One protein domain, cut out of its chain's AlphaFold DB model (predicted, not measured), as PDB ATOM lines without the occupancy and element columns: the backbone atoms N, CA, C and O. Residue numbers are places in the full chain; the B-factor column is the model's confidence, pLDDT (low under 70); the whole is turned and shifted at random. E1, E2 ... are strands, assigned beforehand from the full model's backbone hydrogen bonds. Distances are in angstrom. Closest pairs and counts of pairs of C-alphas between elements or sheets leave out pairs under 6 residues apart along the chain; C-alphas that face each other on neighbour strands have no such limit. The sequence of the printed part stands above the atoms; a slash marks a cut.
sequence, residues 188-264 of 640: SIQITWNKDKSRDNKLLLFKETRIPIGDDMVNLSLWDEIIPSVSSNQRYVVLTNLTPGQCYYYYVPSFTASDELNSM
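What this domain is: This is residues 188 to 264 of the 640 residues of an uncharacterized protein of Giardia intestinalis (strain ATCC 50581 / GS clone H7) (UniProt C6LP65). Two small antiparallel sheets stand partly face to face as a loosely formed, flattened sandwich: E1, E5 and E4 make one side, E3, E2, E6 and E7 the other. E3 runs on into E4, passing from one sheet to the other, while a long loop, residues 207 to 222, joins E2 and E3. The printed part has 77 residues with no named helix and seven strands, E1 to E7; the class is all strand, with 31 residues in named elements, under half. It is compact, radius of gyration of the C-alphas 12.6 A, spanning 34 by 29 by 17 A.

How they stand to each other: Begin at E1, residues 189 to 194, an edge strand antiparallel to E5, residues 234 to 239; look for N 191 and O 237, 2.9 A apart. On the other side of E5 from E1, its hairpin partner E4, residues 229 to 231, has N 229 2.9 A from O 236 of E5. In the other sheet, find the hairpin of E2, residues 203 to 206, and E3, residues 223 to 226, with N 205 and O 224 at 2.9 A. E6, residues 247 to 251, has O 249 2.9 A from N 206 of E2, and N 248 2.8 A from O 264 of E7, residues 262 to 264. Between the sheets, the closest C-alphas of E3 and E5, Ile 226 and Val 237, are 7.5 A apart.

Where its parts are: Find C-alpha 189 at (40.388, 28.113, 11.864); from there E1 runs 17.1 A to C-alpha 194. E5 measures 16.3 A and E6 13.7 A. E7 ends at C-alpha 264, (44.003, 29.358, 4.363).

The domain as a whole: The C-alphas farthest apart, Lys 197 and Gly 245, are 36.0 A apart. The printed part has no cut; the link from E2 to E3 is long. Model confidence is under 70 at residues 195 to 200 and 254 to 259.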
ATOM      1  N   SER A 188      36.425  25.526  10.541       92.38
ATOM      2  CA  SER A 188      36.939  26.593  11.390       92.38
ATOM      3  C   SER A 188      38.451  26.625  11.514       92.38
ATOM      4  O   SER A 188      39.135  25.603  11.526       92.38
ATOM      5  N   ILE A 189      38.969  27.843  11.651       94.94
ATOM      6  CA  ILE A 189      40.388  28.113  11.864       94.94
ATOM      7  C   ILE A 189      40.564  29.329  12.761       94.94
ATOM      8  O   ILE A 189      39.731  30.237  12.774       94.94
ATOM      9  N   GLN A 190      41.666  29.357  13.499       94.44
ATOM     10  CA  GLN A 190      42.061  30.509  14.286       94.44
ATOM     11  C   GLN A 190      43.317  31.138  13.697       94.44
ATOM     12  O   GLN A 190      44.311  30.462  13.432       94.44
ATOM     13  N   ILE A 191      43.280  32.454  13.535       93.12
ATOM     14  CA  ILE A 191      44.417  33.257  13.094       93.12
ATOM     15  C   ILE A 191      44.883  34.086  14.279       93.12
ATOM     16  O   ILE A 191      44.087  34.832  14.847       93.12
ATOM     17  N   THR A 192      46.165  33.985  14.624       89.88
ATOM     18  CA  THR A 192      46.743  34.651  15.799       89.88
ATOM     19  C   THR A 192      47.948  35.506  15.412       89.88
ATOM     20  O   THR A 192      48.738  35.143  14.541       89.88
ATOM     21  N   TRP A 193      48.089  36.670  16.050       86.75
ATOM     22  CA  TRP A 193      49.217  37.595  15.892       86.75
ATOM     23  C   TRP A 193      49.423  38.449  17.153       86.75
ATOM     24  O   TRP A 193      48.598  38.446  18.066       86.75
ATOM     25  N   ASN A 194      50.539  39.179  17.242       78.88
ATOM     26  CA  ASN A 194      50.845  40.013  18.415       78.88
ATOM     27  C   ASN A 194      50.456  41.489  18.205       78.88
ATOM     28  O   ASN A 194      50.205  41.947  17.089       78.88
ATOM     29  N   LYS A 195      50.407  42.260  19.290       66.56
ATOM     30  CA  LYS A 195      50.121  43.687  19.275       66.56
ATOM     31  C   LYS A 195      51.314  44.535  18.855       66.56
ATOM     32  O   LYS A 195      52.208  44.771  19.660       66.56
ATOM     33  N   ASP A 196      51.278  45.081  17.638       59.97
ATOM     34  CA  ASP A 196      52.064  46.282  17.337       59.97
ATOM     35  C   ASP A 196      51.353  47.550  17.837       59.97
ATOM     36  O   ASP A 196      50.148  47.553  18.112       59.97
ATOM     37  N   LYS A 197      52.110  48.642  17.973       52.69
ATOM     38  CA  LYS A 197      51.662  49.929  18.539       52.69
ATOM     39  C   LYS A 197      50.540  50.622  17.741       52.69
ATOM     40  O   LYS A 197      50.021  51.633  18.215       52.69
ATOM     41  N   SER A 198      50.146  50.113  16.570       53.44
ATOM     42  CA  SER A 198      49.028  50.635  15.774       53.44
ATOM     43  C   SER A 198      47.670  50.227  16.371       53.44
ATOM     44  O   SER A 198      47.444  49.089  16.801       53.44
ATOM     45  N   ARG A 199      46.743  51.188  16.454       50.62
ATOM     46  CA  ARG A 199      45.420  50.998  17.073       50.62
ATOM     47  C   ARG A 199      44.415  50.253  16.170       50.62
ATOM     48  O   ARG A 199      43.450  49.732  16.715       50.62
ATOM     49  N   ASP A 200      44.709  50.067  14.879       58.28
ATOM     50  CA  ASP A 200      43.788  49.505  13.867       58.28
ATOM     51  C   ASP A 200      44.216  48.130  13.321       58.28
ATOM     52  O   ASP A 200      44.282  47.891  12.121       58.28
ATOM     53  N   ASN A 201      44.517  47.188  14.211       71.06
ATOM     54  CA  ASN A 201      44.932  45.834  13.832       71.06
ATOM     55  C   ASN A 201      43.721  44.916  13.583       71.06
ATOM     56  O   ASN A 201      43.498  43.983  14.352       71.06
ATOM     57  N   LYS A 202      42.910  45.214  12.565       85.94
ATOM     58  CA  LYS A 202      41.806  44.348  12.108       85.94
ATOM     59  C   LYS A 202      42.340  43.241  11.193       85.94
ATOM     60  O   LYS A 202      43.438  43.360  10.662       85.94
ATOM     61  N   LEU A 203      41.573  42.175  10.996       90.12
ATOM     62  CA  LEU A 203      41.829  41.204   9.931       90.12
ATOM     63  C   LEU A 203      40.940  41.543   8.735       90.12
ATOM     64  O   LEU A 203      39.747  41.768   8.916       90.12
ATOM     65  N   LEU A 204      41.513  41.589   7.535       91.56
ATOM     66  CA  LEU A 204      40.775  41.796   6.293       91.56
ATOM     67  C   LEU A 204      40.659  40.463   5.559       91.56
ATOM     68  O   LEU A 204      41.673  39.884   5.161       91.56
ATOM     69  N   LEU A 205      39.428  39.976   5.405       93.81
ATOM     70  CA  LEU A 205      39.104  38.727   4.719       93.81
ATOM     71  C   LEU A 205      38.556  39.031   3.324       93.81
ATOM     72  O   LEU A 205      37.640  39.834   3.182       93.81
ATOM     73  N   PHE A 206      39.111  38.403   2.293       94.38
ATOM     74  CA  PHE A 206      38.659  38.616   0.923       94.38
ATOM     75  C   PHE A 206      37.287  37.973   0.701       94.38
ATOM     76  O   PHE A 206      37.095  36.800   1.024       94.38
ATOM     77  N   LYS A 207      36.339  38.734   0.142       91.62
ATOM     78  CA  LYS A 207      34.947  38.289  -0.053       91.62
ATOM     79  C   LYS A 207      34.784  37.293  -1.194       91.62
ATOM     80  O   LYS A 207      33.834  36.513  -1.204       91.62
ATOM     81  N   GLU A 208      35.669  37.345  -2.182       91.69
ATOM     82  CA  GLU A 208      35.596  36.471  -3.347       91.69
ATOM     83  C   GLU A 208      36.428  35.195  -3.159       91.69
ATOM     84  O   GLU A 208      37.283  35.084  -2.284       91.69
ATOM     85  N   THR A 209      36.182  34.206  -4.017       86.56
ATOM     86  CA  THR A 209      36.826  32.886  -3.954       86.56
ATOM     87  C   THR A 209      38.093  32.776  -4.808       86.56
ATOM     88  O   THR A 209      38.854  31.817  -4.681       86.56
ATOM     89  N   ARG A 210      38.334  33.752  -5.692       91.69
ATOM     90  CA  ARG A 210      39.543  33.828  -6.524       91.69
ATOM     91  C   ARG A 210      40.742  34.352  -5.730       91.69
ATOM     92  O   ARG A 210      40.586  34.962  -4.680       91.69
ATOM     93  N   ILE A 211      41.944  34.155  -6.272       90.06
ATOM     94  CA  ILE A 211      43.164  34.765  -5.725       90.06
ATOM     95  C   ILE A 211      43.095  36.292  -5.938       90.06
ATOM     96  O   ILE A 211      42.879  36.716  -7.081       90.06
ATOM     97  N   PRO A 212      43.291  37.111  -4.887       88.62
ATOM     98  CA  PRO A 212      43.406  38.558  -5.021       88.62
ATOM     99  C   PRO A 212      44.588  38.959  -5.908       88.62
ATOM    100  O   PRO A 212      45.697  38.442  -5.757       88.62
ATOM    101  N   ILE A 213      44.367  39.912  -6.805       87.50
ATOM    102  CA  ILE A 213      45.404  40.590  -7.588       87.50
ATOM    103  C   ILE A 213      45.740  41.952  -6.960       87.50
ATOM    104  O   ILE A 213      45.046  42.417  -6.058       87.50
ATOM    105  N   GLY A 214      46.811  42.604  -7.423       79.50
ATOM    106  CA  GLY A 214      47.305  43.852  -6.819       79.50
ATOM    107  C   GLY A 214      46.244  44.953  -6.689       79.50
ATOM    108  O   GLY A 214      46.171  45.608  -5.653       79.50
ATOM    109  N   ASP A 215      45.371  45.091  -7.690       83.31
ATOM    110  CA  ASP A 215      44.293  46.087  -7.682       83.31
ATOM    111  C   ASP A 215      43.219  45.792  -6.618       83.31
ATOM    112  O   ASP A 215      42.631  46.718  -6.053       83.31
ATOM    113  N   ASP A 216      42.999  44.518  -6.273       85.38
ATOM    114  CA  ASP A 216      42.018  44.131  -5.252       85.38
ATOM    115  C   ASP A 216      42.443  44.578  -3.855       85.38
ATOM    116  O   ASP A 216      41.596  44.915  -3.031       85.38
ATOM    117  N   MET A 217      43.752  44.610  -3.581       79.88
ATOM    118  CA  MET A 217      44.283  45.024  -2.277       79.88
ATOM    119  C   MET A 217      44.007  46.499  -1.965       79.88
ATOM    120  O   MET A 217      43.977  46.886  -0.800       79.88
ATOM    121  N   VAL A 218      43.787  47.325  -2.991       82.06
ATOM    122  CA  VAL A 218      43.462  48.752  -2.838       82.06
ATOM    123  C   VAL A 218      41.949  48.963  -2.701       82.06
ATOM    124  O   VAL A 218      41.498  49.950  -2.117       82.06
ATOM    125  N   ASN A 219      41.140  48.029  -3.205       86.25
ATOM    126  CA  ASN A 219      39.688  48.126  -3.178       86.25
ATOM    127  C   ASN A 219      39.093  47.532  -1.890       86.25
ATOM    128  O   ASN A 219      38.657  46.382  -1.863       86.25
ATOM    129  N   LEU A 220      38.988  48.353  -0.839       84.50
ATOM    130  CA  LEU A 220      38.437  47.961   0.470       84.50
ATOM    131  C   LEU A 220      37.021  47.350   0.416       84.50
ATOM    132  O   LEU A 220      36.656  46.602   1.316       84.50
ATOM    133  N   SER A 221      36.226  47.606  -0.631       91.06
ATOM    134  CA  SER A 221      34.882  47.012  -0.763       91.06
ATOM    135  C   SER A 221      34.894  45.490  -0.966       91.06
ATOM    136  O   SER A 221      33.896  44.832  -0.672       91.06
ATOM    137  N   LEU A 222      36.024  44.929  -1.413       92.75
ATOM    138  CA  LEU A 222      36.224  43.490  -1.614       92.75
ATOM    139  C   LEU A 222      36.662  42.755  -0.340       92.75
ATOM    140  O   LEU A 222      36.876  41.544  -0.378       92.75
ATOM    141  N   TRP A 223      36.793  43.471   0.779       92.38
ATOM    142  CA  TRP A 223      37.298  42.936   2.036       92.38
ATOM    143  C   TRP A 223      36.268  43.096   3.149       92.38
ATOM    144  O   TRP A 223      35.645  44.147   3.302       92.38
ATOM    145  N   ASP A 224      36.059  42.031   3.916       93.38
ATOM    146  CA  ASP A 224      35.324  42.083   5.171       93.38
ATOM    147  C   ASP A 224      36.297  42.382   6.308       93.38
ATOM    148  O   ASP A 224      37.320  41.711   6.472       93.38
ATOM    149  N   GLU A 225      35.971  43.401   7.099       92.06
ATOM    150  CA  GLU A 225      36.753  43.755   8.274       92.06
ATOM    151  C   GLU A 225      36.308  42.939   9.485       92.06
ATOM    152  O   GLU A 225      35.161  43.021   9.927       92.06
ATOM    153  N   ILE A 226      37.243  42.199  10.071       91.81
ATOM    154  CA  ILE A 226      37.002  41.361  11.238       91.81
ATOM    155  C   ILE A 226      37.797  41.912  12.418       91.81
ATOM    156  O   ILE A 226      39.022  42.065  12.369       91.81
ATOM    157  N   ILE A 227      37.082  42.239  13.494       89.62
ATOM    158  CA  ILE A 227      37.673  42.769  14.724       89.62
ATOM    159  C   ILE A 227      38.207  41.589  15.546       89.62
ATOM    160  O   ILE A 227      37.430  40.697  15.887       89.62
ATOM    161  N   PRO A 228      39.505  41.565  15.888       89.12
ATOM    162  CA  PRO A 228      40.057  40.491  16.695       89.12
ATOM    163  C   PRO A 228      39.626  40.585  18.152       89.12
ATOM    164  O   PRO A 228      39.534  41.669  18.735       89.12
ATOM    165  N   SER A 229      39.502  39.419  18.768       86.75
ATOM    166  CA  SER A 229      39.523  39.282  20.215       86.75
ATOM    167  C   SER A 229      40.942  39.521  20.737       86.75
ATOM    168  O   SER A 229      41.936  39.248  20.057       86.75
ATOM    169  N   VAL A 230      41.047  40.054  21.953       79.75
ATOM    170  CA  VAL A 230      42.329  40.371  22.594       79.75
ATOM    171  C   VAL A 230      42.482  39.509  23.839       79.75
ATOM    172  O   VAL A 230      41.641  39.566  24.730       79.75
ATOM    173  N   SER A 231      43.568  38.739  23.906       71.75
ATOM    174  CA  SER A 231      43.974  37.997  25.101       71.75
ATOM    175  C   SER A 231      45.389  38.418  25.479       71.75
ATOM    176  O   SER A 231      46.347  38.145  24.753       71.75
ATOM    177  N   SER A 232      45.530  39.136  26.597       73.19
ATOM    178  CA  SER A 232      46.803  39.736  27.019       73.19
ATOM    179  C   SER A 232      47.427  40.599  25.899       73.19
ATOM    180  O   SER A 232      46.829  41.597  25.486       73.19
ATOM    181  N   ASN A 233      48.604  40.229  25.383       71.69
ATOM    182  CA  ASN A 233      49.269  40.906  24.264       71.69
ATOM    183  C   ASN A 233      48.921  40.318  22.884       71.69
ATOM    184  O   ASN A 233      49.263  40.920  21.865       71.69
ATOM    185  N   GLN A 234      48.221  39.185  22.820       79.00
ATOM    186  CA  GLN A 234      47.836  38.551  21.564       79.00
ATOM    187  C   GLN A 234      46.490  39.046  21.039       79.00
ATOM    188  O   GLN A 234      45.568  39.378  21.787       79.00
ATOM    189  N   ARG A 235      46.376  39.032  19.714       85.56
ATOM    190  CA  ARG A 235      45.130  39.173  18.974       85.56
ATOM    191  C   ARG A 235      44.840  37.881  18.249       85.56
ATOM    192  O   ARG A 235      45.752  37.287  17.675       85.56
ATOM    193  N   TYR A 236      43.583  37.480  18.264       89.31
ATOM    194  CA  TYR A 236      43.145  36.313  17.525       89.31
ATOM    195  C   TYR A 236      41.767  36.537  16.912       89.31
ATOM    196  O   TYR A 236      40.950  37.309  17.416       89.31
ATOM    197  N   VAL A 237      41.528  35.855  15.800       92.06
ATOM    198  CA  VAL A 237      40.227  35.767  15.138       92.06
ATOM    199  C   VAL A 237      39.919  34.297  14.941       92.06
ATOM    200  O   VAL A 237      40.745  33.564  14.401       92.06
ATOM    201  N   VAL A 238      38.723  33.889  15.358       93.62
ATOM    202  CA  VAL A 238      38.185  32.563  15.069       93.62
ATOM    203  C   VAL A 238      37.195  32.696  13.922       93.62
ATOM    204  O   VAL A 238      36.162  33.349  14.055       93.62
ATOM    205  N   LEU A 239      37.534  32.097  12.786       93.94
ATOM    206  CA  LEU A 239      36.663  32.012  11.621       93.94
ATOM    207  C   LEU A 239      35.929  30.673  11.669       93.94
ATOM    208  O   LEU A 239      36.545  29.642  11.933       93.94
ATOM    209  N   THR A 240      34.621  30.703  11.434       93.06
ATOM    210  CA  THR A 240      33.720  29.541  11.496       93.06
ATOM    211  C   THR A 240      32.822  29.502  10.266       93.06
ATOM    212  O   THR A 240      32.793  30.463   9.495       93.06
ATOM    213  N   ASN A 241      32.079  28.404  10.091       91.00
ATOM    214  CA  ASN A 241      31.187  28.176   8.948       91.00
ATOM    215  C   ASN A 241      31.914  28.287   7.594       91.00
ATOM    216  O   ASN A 241      31.353  28.760   6.605       91.00
ATOM    217  N   LEU A 242      33.187  27.890   7.564       92.38
ATOM    218  CA  LEU A 242      33.993  27.860   6.349       92.38
ATOM    219  C   LEU A 242      33.632  26.628   5.523       92.38
ATOM    220  O   LEU A 242      33.234  25.598   6.057       92.38
ATOM    221  N   THR A 243      33.748  26.738   4.203       92.75
ATOM    222  CA  THR A 243      33.390  25.654   3.288       92.75
ATOM    223  C   THR A 243      34.562  24.676   3.145       92.75
ATOM    224  O   THR A 243      35.657  25.102   2.755       92.75
ATOM    225  N   PRO A 244      34.360  23.368   3.402       91.88
ATOM    226  CA  PRO A 244      35.392  22.357   3.186       91.88
ATOM    227  C   PRO A 244      35.926  22.372   1.748       91.88
ATOM    228  O   PRO A 244      35.174  22.531   0.787       91.88
ATOM    229  N   GLY A 245      37.237  22.189   1.583       90.06
ATOM    230  CA  GLY A 245      37.898  22.182   0.270       90.06
ATOM    231  C   GLY A 245      38.150  23.559  -0.357       90.06
ATOM    232  O   GLY A 245      38.770  23.629  -1.418       90.06
ATOM    233  N   GLN A 246      37.703  24.651   0.271       92.44
ATOM    234  CA  GLN A 246      37.896  26.008  -0.240       92.44
ATOM    235  C   GLN A 246      39.170  26.662   0.322       92.44
ATOM    236  O   GLN A 246      39.566  26.422   1.463       92.44
ATOM    237  N   CYS A 247      39.804  27.523  -0.480       93.19
ATOM    238  CA  CYS A 247      40.839  28.447  -0.020       93.19
ATOM    239  C   CYS A 247      40.258  29.849   0.165       93.19
ATOM    240  O   CYS A 247      39.528  30.344  -0.693       93.19
ATOM    241  N   TYR A 248      40.638  30.503   1.255       94.50
ATOM    242  CA  TYR A 248      40.317  31.898   1.533       94.50
ATOM    243  C   TYR A 248      41.602  32.707   1.673       94.50
ATOM    244  O   TYR A 248      42.651  32.173   2.046       94.50
ATOM    245  N   TYR A 249      41.505  34.005   1.402       94.12
ATOM    246  CA  TYR A 249      42.640  34.916   1.396       94.12
ATOM    247  C   TYR A 249      42.425  36.031   2.404       94.12
ATOM    248  O   TYR A 249      41.332  36.588   2.502       94.12
ATOM    249  N   TYR A 250      43.467  36.353   3.160       92.06
ATOM    250  CA  TYR A 250      43.393  37.387   4.181       92.06
ATOM    251  C   TYR A 250      44.717  38.123   4.326       92.06
ATOM    252  O   TYR A 250      45.790  37.604   4.007       92.06
ATOM    253  N   TYR A 251      44.649  39.320   4.889       87.88
ATOM    254  CA  TYR A 251      45.821  39.999   5.422       87.88
ATOM    255  C   TYR A 251      45.461  40.785   6.682       87.88
ATOM    256  O   TYR A 251      44.295  41.029   6.989       87.88
ATOM    257  N   VAL A 252      46.487  41.139   7.450       85.25
ATOM    258  CA  VAL A 252      46.363  41.972   8.647       85.25
ATOM    259  C   VAL A 252      47.114  43.268   8.348       85.25
ATOM    260  O   VAL A 252      48.339  43.204   8.207       85.25
ATOM    261  N   PRO A 253      46.419  44.412   8.199       78.88
ATOM    262  CA  PRO A 253      47.051  45.683   7.875       78.88
ATOM    263  C   PRO A 253      48.108  46.087   8.908       78.88
ATOM    264  O   PRO A 253      47.840  46.172  10.107       78.88
ATOM    265  N   SER A 254      49.300  46.410   8.406       63.47
ATOM    266  CA  SER A 254      50.481  46.928   9.112       63.47
ATOM    267  C   SER A 254      51.256  45.968  10.040       63.47
ATOM    268  O   SER A 254      51.025  45.881  11.243       63.47
ATOM    269  N   PHE A 255      52.324  45.380   9.481       52.38
ATOM    270  CA  PHE A 255      53.520  44.938  10.228       52.38
ATOM    271  C   PHE A 255      54.863  45.401   9.621       52.38
ATOM    272  O   PHE A 255      55.870  45.458  10.324       52.38
ATOM    273  N   THR A 256      54.899  45.779   8.341       47.91
ATOM    274  CA  THR A 256      56.070  46.315   7.616       47.91
ATOM    275  C   THR A 256      55.592  47.208   6.463       47.91
ATOM    276  O   THR A 256      54.393  47.337   6.258       47.91
ATOM    277  N   ALA A 257      56.502  47.813   5.687       47.84
ATOM    278  CA  ALA A 257      56.187  48.671   4.531       47.84
ATOM    279  C   ALA A 257      55.371  47.995   3.396       47.84
ATOM    280  O   ALA A 257      55.039  48.657   2.418       47.84
ATOM    281  N   SER A 258      55.057  46.702   3.517       56.53
ATOM    282  CA  SER A 258      54.199  45.937   2.612       56.53
ATOM    283  C   SER A 258      53.265  45.032   3.417       56.53
ATOM    284  O   SER A 258      53.739  44.264   4.263       56.53
ATOM    285  N   ASP A 259      51.966  45.102   3.135       69.12
ATOM    286  CA  ASP A 259      50.986  44.131   3.617       69.12
ATOM    287  C   ASP A 259      51.200  42.798   2.880       69.12
ATOM    288  O   ASP A 259      51.321  42.759   1.656       69.12
ATOM    289  N   GLU A 260      51.313  41.696   3.625       78.38
ATOM    290  CA  GLU A 260      51.561  40.367   3.057       78.38
ATOM    291  C   GLU A 260      50.253  39.568   2.994       78.38
ATOM    292  O   GLU A 260      49.648  39.278   4.030       78.38
ATOM    293  N   LEU A 261      49.849  39.184   1.781       86.75
ATOM    294  CA  LEU A 261      48.697  38.319   1.539       86.75
ATOM    295  C   LEU A 261      48.972  36.896   2.047       86.75
ATOM    296  O   LEU A 261      49.990  36.294   1.706       86.75
ATOM    297  N   ASN A 262      48.051  36.347   2.833       90.00
ATOM    298  CA  ASN A 262      48.093  34.969   3.316       90.00
ATOM    299  C   ASN A 262      46.897  34.187   2.759       90.00
ATOM    300  O   ASN A 262      45.900  34.767   2.322       90.00
ATOM    301  N   SER A 263      47.003  32.860   2.781       91.75
ATOM    302  CA  SER A 263      45.939  31.957   2.347       91.75
ATOM    303  C   SER A 263      45.706  30.863   3.378       91.75
ATOM    304  O   SER A 263      46.635  30.424   4.055       91.75
ATOM    305  N   MET A 264      44.457  30.435   3.490       92.19
ATOM    306  CA  MET A 264      44.003  29.358   4.363       92.19
ATOM    307  C   MET A 264      43.146  28.412   3.525       92.19
ATOM    308  O   MET A 264      42.104  28.812   3.011       92.19
TER     309      MET A 264